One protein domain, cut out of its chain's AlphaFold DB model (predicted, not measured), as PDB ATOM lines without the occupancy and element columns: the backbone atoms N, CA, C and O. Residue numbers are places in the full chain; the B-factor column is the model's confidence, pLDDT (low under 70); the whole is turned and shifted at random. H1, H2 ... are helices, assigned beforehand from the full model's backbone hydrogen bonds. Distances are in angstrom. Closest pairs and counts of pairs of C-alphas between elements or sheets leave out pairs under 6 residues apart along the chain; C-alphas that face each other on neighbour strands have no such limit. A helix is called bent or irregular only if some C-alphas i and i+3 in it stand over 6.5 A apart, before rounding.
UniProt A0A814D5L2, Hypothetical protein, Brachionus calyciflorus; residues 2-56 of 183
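AT A GLANCE: This is residues 2 to 56 of the 183 residues of the protein "Hypothetical protein" of Brachionus calyciflorus (UniProt A0A814D5L2). Two longer helices, H1 and H2, run in nearly opposite directions with an open gap between them, joined at one end by a loop; short H3 lies at the other end, near H1's start and H2's end. The printed part has 55 residues, with helices H1, H2, H3 in that order and no named strand: all helix. It is loose, with a radius of gyration of the C-alphas of 12.8 A, and spans 41 by 23 by 17 A.

HOW THE PARTS SIT: Start with H1, residues 3 to 16; it is apart from H2, residues 27 to 41. At H3, residues 47 to 50, look for two close but not clearly touching pairs: the closest C-alphas are Leu 3 and Glu 48, 7.8 A, for H1, and Tyr 40 and Ile 47, 6.6 A, for H2. Every O i to N i+4 pair is within hydrogen-bond range in H2, 8 of 10 in H1; H3 is too short for one.

IN THESE COORDINATES: Find C-alpha 3 at (-18.704, 38.887, -41.598); H1 runs 20.6 A from there and is irregular, C-alphas 4 and 7 being 7.2 A apart. H2 runs 19.8 A from C-alpha 27 at (-7.611, 53.054, -18.470); it is neither bent nor irregular, but only just: C-alphas 38 and 41 are 6.4 A apart. H3 ends 5.7 A from its start, at C-alpha 50, (-14.027, 33.538, -33.347).

THE WHOLE: The C-alphas farthest apart, Asn 24 and Asn 56, are 41.7 A apart. The printed part has no cut; the link H1 to H2 is short, H2 to H3 tight. Look for pLDDT under 70 at residues 17 to 25.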
ATOM      1  N   PRO A   2     -22.862  38.704 -39.249       88.44
ATOM      2  CA  PRO A   2     -22.427  38.517 -40.637       88.44
ATOM      3  C   PRO A   2     -21.051  39.159 -40.870       88.44
ATOM      4  O   PRO A   2     -20.839  40.278 -40.405       88.44
ATOM      5  N   LEU A   3     -20.106  38.442 -41.491       87.44
ATOM      6  CA  LEU A   3     -18.704  38.887 -41.598       87.44
ATOM      7  C   LEU A   3     -18.580  40.264 -42.268       87.44
ATOM      8  O   LEU A   3     -17.829  41.116 -41.803       87.44
ATOM      9  N   ASP A   4     -19.393  40.500 -43.294       87.69
ATOM     10  CA  ASP A   4     -19.520  41.751 -44.045       87.69
ATOM     11  C   ASP A   4     -19.953  42.946 -43.183       87.69
ATOM     12  O   ASP A   4     -19.587  44.082 -43.471       87.69
ATOM     13  N   LYS A   5     -20.690  42.702 -42.096       86.94
ATOM     14  CA  LYS A   5     -21.209  43.755 -41.211       86.94
ATOM     15  C   LYS A   5     -20.312  44.035 -40.004       86.94
ATOM     16  O   LYS A   5     -20.605  44.952 -39.243       86.94
ATOM     17  N   ILE A   6     -19.240  43.266 -39.781       87.62
ATOM     18  CA  ILE A   6     -18.418  43.377 -38.560       87.62
ATOM     19  C   ILE A   6     -17.693  44.722 -38.472       87.62
ATOM     20  O   ILE A   6     -17.725  45.341 -37.410       87.62
ATOM     21  N   VAL A   7     -17.090  45.186 -39.569       87.69
ATOM     22  CA  VAL A   7     -16.352  46.461 -39.595       87.69
ATOM     23  C   VAL A   7     -17.294  47.639 -39.355       87.69
ATOM     24  O   VAL A   7     -17.062  48.432 -38.449       87.69
ATOM     25  N   GLU A   8     -18.422  47.677 -40.066       87.94
ATOM     26  CA  GLU A   8     -19.456  48.706 -39.885       87.94
ATOM     27  C   GLU A   8     -19.967  48.759 -38.432       87.94
ATOM     28  O   GLU A   8     -20.217  49.827 -37.878       87.94
ATOM     29  N   GLN A   9     -20.129  47.602 -37.778       84.69
ATOM     30  CA  GLN A   9     -20.536  47.580 -36.370       84.69
ATOM     31  C   GLN A   9     -19.442  48.054 -35.426       84.69
ATOM     32  O   GLN A   9     -19.751  48.695 -34.423       84.69
ATOM     33  N   TRP A  10     -18.186  47.725 -35.714       85.94
ATOM     34  CA  TRP A  10     -17.065  48.209 -34.923       85.94
ATOM     35  C   TRP A  10     -17.014  49.741 -34.937       85.94
ATOM     36  O   TRP A  10     -16.962  50.359 -33.875       85.94
ATOM     37  N   GLU A  11     -17.165  50.354 -36.112       86.19
ATOM     38  CA  GLU A  11     -17.241  51.812 -36.267       86.19
ATOM     39  C   GLU A  11     -18.419  52.408 -35.482       86.19
ATOM     40  O   GLU A  11     -18.229  53.319 -34.676       86.19
ATOM     41  N   LYS A  12     -19.619  51.822 -35.593       84.19
ATOM     42  CA  LYS A  12     -20.795  52.257 -34.816       84.19
ATOM     43  C   LYS A  12     -20.590  52.184 -33.303       84.19
ATOM     44  O   LYS A  12     -21.104  53.032 -32.569       84.19
ATOM     45  N   ILE A  13     -19.867  51.179 -32.809       82.00
ATOM     46  CA  ILE A  13     -19.546  51.052 -31.378       82.00
ATOM     47  C   ILE A  13     -18.649  52.212 -30.933       82.00
ATOM     48  O   ILE A  13     -18.889  52.783 -29.865       82.00
ATOM     49  N   LEU A  14     -17.657  52.576 -31.751       80.44
ATOM     50  CA  LEU A  14     -16.771  53.708 -31.487       80.44
ATOM     51  C   LEU A  14     -17.540  55.042 -31.514       80.44
ATOM     52  O   LEU A  14     -17.359  55.869 -30.621       80.44
ATOM     53  N   GLU A  15     -18.459  55.218 -32.467       81.62
ATOM     54  CA  GLU A  15     -19.296  56.421 -32.597       81.62
ATOM     55  C   GLU A  15     -20.300  56.592 -31.451       81.62
ATOM     56  O   GLU A  15     -20.490  57.695 -30.941       81.62
ATOM     57  N   THR A  16     -20.948  55.507 -31.014       75.81
ATOM     58  CA  THR A  16     -22.001  55.561 -29.981       75.81
ATOM     59  C   THR A  16     -21.442  55.939 -28.605       75.81
ATOM     60  O   THR A  16     -22.174  56.426 -27.738       75.81
ATOM     61  N   LYS A  17     -20.144  55.720 -28.364       66.62
ATOM     62  CA  LYS A  17     -19.499  56.062 -27.092       66.62
ATOM     63  C   LYS A  17     -18.137  56.726 -27.319       66.62
ATOM     64  O   LYS A  17     -17.113  56.121 -27.004       66.62
ATOM     65  N   PRO A  18     -18.109  58.004 -27.737       58.94
ATOM     66  CA  PRO A  18     -16.865  58.710 -28.058       58.94
ATOM     67  C   PRO A  18     -15.902  58.824 -26.859       58.94
ATOM     68  O   PRO A  18     -14.692  58.904 -27.040       58.94
ATOM     69  N   GLY A  19     -16.406  58.732 -25.620       56.41
ATOM     70  CA  GLY A  19     -15.587  58.697 -24.399       56.41
ATOM     71  C   GLY A  19     -14.809  57.392 -24.149       56.41
ATOM     72  O   GLY A  19     -14.137  57.296 -23.126       56.41
ATOM     73  N   PHE A  20     -14.901  56.381 -25.024       56.22
ATOM     74  CA  PHE A  20     -14.102  55.143 -24.939       56.22
ATOM     75  C   PHE A  20     -12.614  55.363 -25.247       56.22
ATOM     76  O   PHE A  20     -11.772  54.635 -24.724       56.22
ATOM     77  N   LEU A  21     -12.307  56.363 -26.078       55.97
ATOM     78  CA  LEU A  21     -10.948  56.728 -26.495       55.97
ATOM     79  C   LEU A  21     -10.349  57.859 -25.638       55.97
ATOM     80  O   LEU A  21      -9.190  58.221 -25.812       55.97
ATOM     81  N   GLU A  22     -11.108  58.412 -24.684       61.56
ATOM     82  CA  GLU A  22     -10.555  59.328 -23.684       61.56
ATOM     83  C   GLU A  22      -9.748  58.520 -22.649       61.56
ATOM     84  O   GLU A  22     -10.304  58.030 -21.660       61.56
ATOM     85  N   GLU A  23      -8.425  58.415 -22.849       57.19
ATOM     86  CA  GLU A  23      -7.464  57.718 -21.960       57.19
ATOM     87  C   GLU A  23      -7.662  58.035 -20.463       57.19
ATOM     88  O   GLU A  23      -7.406  57.204 -19.588       57.19
ATOM     89  N   ASN A  24      -8.169  59.233 -20.159       57.81
ATOM     90  CA  ASN A  24      -8.260  59.776 -18.807       57.81
ATOM     91  C   ASN A  24      -9.458  59.279 -17.978       57.81
ATOM     92  O   ASN A  24      -9.443  59.458 -16.760       57.81
ATOM     93  N   LYS A  25     -10.487  58.657 -18.577       64.56
ATOM     94  CA  LYS A  25     -11.687  58.219 -17.825       64.56
ATOM     95  C   LYS A  25     -11.733  56.725 -17.520       64.56
ATOM     96  O   LYS A  25     -12.348  56.348 -16.524       64.56
ATOM     97  N   ASN A  26     -11.117  55.862 -18.338       72.62
ATOM     98  CA  ASN A  26     -11.221  54.413 -18.133       72.62
ATOM     99  C   ASN A  26     -10.037  53.602 -18.696       72.62
ATOM    100  O   ASN A  26     -10.193  52.801 -19.614       72.62
ATOM    101  N   LYS A  27      -8.856  53.747 -18.081       80.44
ATOM    102  CA  LYS A  27      -7.611  53.054 -18.470       80.44
ATOM    103  C   LYS A  27      -7.766  51.544 -18.719       80.44
ATOM    104  O   LYS A  27      -7.182  51.021 -19.660       80.44
ATOM    105  N   LYS A  28      -8.543  50.831 -17.890       82.69
ATOM    106  CA  LYS A  28      -8.764  49.377 -18.051       82.69
ATOM    107  C   LYS A  28      -9.522  49.049 -19.334       82.69
ATOM    108  O   LYS A  28      -9.224  48.058 -19.990       82.69
ATOM    109  N   LEU A  29     -10.510  49.873 -19.670       81.38
ATOM    110  CA  LEU A  29     -11.305  49.705 -20.875       81.38
ATOM    111  C   LEU A  29     -10.470  49.995 -22.121       81.38
ATOM    112  O   LEU A  29     -10.495  49.190 -23.040       81.38
ATOM    113  N   THR A  30      -9.676  51.069 -22.115       82.31
ATOM    114  CA  THR A  30      -8.742  51.381 -23.208       82.31
ATOM    115  C   THR A  30      -7.757  50.233 -23.436       82.31
ATOM    116  O   THR A  30      -7.685  49.710 -24.539       82.31
ATOM    117  N   GLN A  31      -7.118  49.726 -22.372       86.94
ATOM    118  CA  GLN A  31      -6.216  48.567 -22.456       86.94
ATOM    119  C   GLN A  31      -6.890  47.317 -23.038       86.94
ATOM    120  O   GLN A  31      -6.278  46.582 -23.811       86.94
ATOM    121  N   PHE A  32      -8.144  47.058 -22.660       87.56
ATOM    122  CA  PHE A  32      -8.908  45.947 -23.218       87.56
ATOM    123  C   PHE A  32      -9.196  46.146 -24.711       87.56
ATOM    124  O   PHE A  32      -9.049  45.198 -25.479       87.56
ATOM    125  N   MET A  33      -9.587  47.355 -25.125       85.81
ATOM    126  CA  MET A  33      -9.867  47.650 -26.533       85.81
ATOM    127  C   MET A  33      -8.601  47.540 -27.384       85.81
ATOM    128  O   MET A  33      -8.640  46.872 -28.414       85.81
ATOM    129  N   ASP A  34      -7.472  48.082 -26.921       88.19
ATOM    130  CA  ASP A  34      -6.181  47.946 -27.605       88.19
ATOM    131  C   ASP A  34      -5.794  46.474 -27.752       88.19
ATOM    132  O   ASP A  34      -5.386  46.025 -28.823       88.19
ATOM    133  N   TYR A  35      -5.954  45.688 -26.686       90.94
ATOM    134  CA  TYR A  35      -5.720  44.251 -26.740       90.94
ATOM    135  C   TYR A  35      -6.642  43.564 -27.756       90.94
ATOM    136  O   TYR A  35      -6.169  42.744 -28.544       90.94
ATOM    137  N   PHE A  36      -7.938  43.891 -27.755       90.06
ATOM    138  CA  PHE A  36      -8.912  43.302 -28.668       90.06
ATOM    139  C   PHE A  36      -8.580  43.621 -30.126       90.06
ATOM    140  O   PHE A  36      -8.499  42.699 -30.936       90.06
ATOM    141  N   VAL A  37      -8.316  44.887 -30.454       89.50
ATOM    142  CA  VAL A  37      -7.970  45.305 -31.819       89.50
ATOM    143  C   VAL A  37      -6.695  44.601 -32.281       89.50
ATOM    144  O   VAL A  37      -6.714  43.901 -33.293       89.50
ATOM    145  N   ASN A  38      -5.632  44.667 -31.473       91.38
ATOM    146  CA  ASN A  38      -4.322  44.113 -31.819       91.38
ATOM    147  C   ASN A  38      -4.288  42.582 -31.930       91.38
ATOM    148  O   ASN A  38      -3.349  42.042 -32.511       91.38
ATOM    149  N   ASN A  39      -5.249  41.860 -31.341       92.12
ATOM    150  CA  ASN A  39      -5.246  40.391 -31.337       92.12
ATOM    151  C   ASN A  39      -6.382  39.770 -32.151       92.12
ATOM    152  O   ASN A  39      -6.135  38.766 -32.814       92.12
ATOM    153  N   TYR A  40      -7.591  40.333 -32.095       89.44
ATOM    154  CA  TYR A  40      -8.818  39.728 -32.629       89.44
ATOM    155  C   TYR A  40      -9.417  40.473 -33.825       89.44
ATOM    156  O   TYR A  40     -10.196  39.870 -34.560       89.44
ATOM    157  N   PHE A  41      -9.095  41.759 -34.010       88.25
ATOM    158  CA  PHE A  41      -9.613  42.548 -35.132       88.25
ATOM    159  C   PHE A  41      -8.597  42.652 -36.279       88.25
ATOM    160  O   PHE A  41      -8.903  42.272 -37.403       88.25
ATOM    161  N   GLU A  42      -7.369  43.088 -35.983       86.88
ATOM    162  CA  GLU A  42      -6.266  43.261 -36.952       86.88
ATOM    163  C   GLU A  42      -5.147  42.222 -36.767       86.88
ATOM    164  O   GLU A  42      -4.161  42.191 -37.503       86.88
ATOM    165  N   GLY A  43      -5.274  41.401 -35.724       84.06
ATOM    166  CA  GLY A  43      -4.176  40.656 -35.131       84.06
ATOM    167  C   GLY A  43      -4.025  39.199 -35.549       84.06
ATOM    168  O   GLY A  43      -4.396  38.753 -36.630       84.06
ATOM    169  N   ARG A  44      -3.448  38.434 -34.616       88.62
ATOM    170  CA  ARG A  44      -3.107  37.012 -34.771       88.62
ATOM    171  C   ARG A  44      -4.321  36.106 -34.993       88.62
ATOM    172  O   ARG A  44      -4.170  35.058 -35.616       88.62
ATOM    173  N   PHE A  45      -5.478  36.449 -34.431       89.69
ATOM    174  CA  PHE A  45      -6.665  35.601 -34.458       89.69
ATOM    175  C   PHE A  45      -7.668  36.141 -35.480       89.69
ATOM    176  O   PHE A  45      -8.300  37.163 -35.213       89.69
ATOM    177  N   PRO A  46      -7.831  35.467 -36.632       88.81
ATOM    178  CA  PRO A  46      -8.703  35.950 -37.692       88.81
ATOM    179  C   PRO A  46     -10.168  35.938 -37.251       88.81
ATOM    180  O   PRO A  46     -10.577  35.142 -36.399       88.81
ATOM    181  N   ILE A  47     -10.971  36.815 -37.849       88.75
ATOM    182  CA  ILE A  47     -12.376  37.020 -37.479       88.75
ATOM    183  C   ILE A  47     -13.196  35.746 -37.675       88.75
ATOM    184  O   ILE A  47     -14.047  35.411 -36.853       88.75
ATOM    185  N   GLU A  48     -12.894  34.982 -38.717       86.88
ATOM    186  CA  GLU A  48     -13.521  33.702 -39.029       86.88
ATOM    187  C   GLU A  48     -13.300  32.654 -37.932       86.88
ATOM    188  O   GLU A  48     -14.119  31.750 -37.777       86.88
ATOM    189  N   LEU A  49     -12.220  32.771 -37.149       85.44
ATOM    190  CA  LEU A  49     -11.916  31.831 -36.072       85.44
ATOM    191  C   LEU A  49     -12.862  32.002 -34.880       85.44
ATOM    192  O   LEU A  49     -13.262  31.013 -34.268       85.44
ATOM    193  N   TRP A  50     -13.208  33.242 -34.527       85.75
ATOM    194  CA  TRP A  50     -14.027  33.538 -33.347       85.75
ATOM    195  C   TRP A  50     -15.484  33.885 -33.680       85.75
ATOM    196  O   TRP A  50     -16.361  33.773 -32.818       85.75
ATOM    197  N   ASN A  51     -15.787  34.285 -34.916       88.94
ATOM    198  CA  ASN A  51     -17.148  34.583 -35.334       88.94
ATOM    199  C   ASN A  51     -17.956  33.299 -35.545       88.94
ATOM    200  O   ASN A  51     -17.736  32.530 -36.473       88.94
ATOM    201  N   HIS A  52     -18.978  33.109 -34.716       86.69
ATOM    202  CA  HIS A  52     -19.854  31.940 -34.779       86.69
ATOM    203  C   HIS A  52     -21.178  32.223 -35.504       86.69
ATOM    204  O   HIS A  52     -22.196  31.598 -35.210       86.69
ATOM    205  N   PHE A  53     -21.228  33.220 -36.392       88.00
ATOM    206  CA  PHE A  53     -22.479  33.530 -37.082       88.00
ATOM    207  C   PHE A  53     -22.906  32.391 -38.000       88.00
ATOM    208  O   PHE A  53     -24.042  31.944 -37.885       88.00
ATOM    209  N   ASP A  54     -22.009  31.895 -38.853       84.50
ATOM    210  CA  ASP A  54     -22.323  30.890 -39.879       84.50
ATOM    211  C   ASP A  54     -22.147  29.442 -39.427       84.50
ATOM    212  O   ASP A  54     -22.610  28.515 -40.088       84.50
ATOM    213  N   THR A  55     -21.582  29.246 -38.244       83.50
ATOM    214  CA  THR A  55     -21.345  27.925 -37.675       83.50
ATOM    215  C   THR A  55     -22.586  27.438 -36.921       83.50
ATOM    216  O   THR A  55     -23.113  28.131 -36.055       83.50
ATOM    217  N   ASN A  56     -23.047  26.223 -37.234       73.06
ATOM    218  CA  ASN A  56     -24.160  25.546 -36.541       73.06
ATOM    219  C   ASN A  56     -23.666  24.449 -35.571       73.06
ATOM    220  O   ASN A  56     -24.416  23.550 -35.196       73.06
TER     221      ASN A  56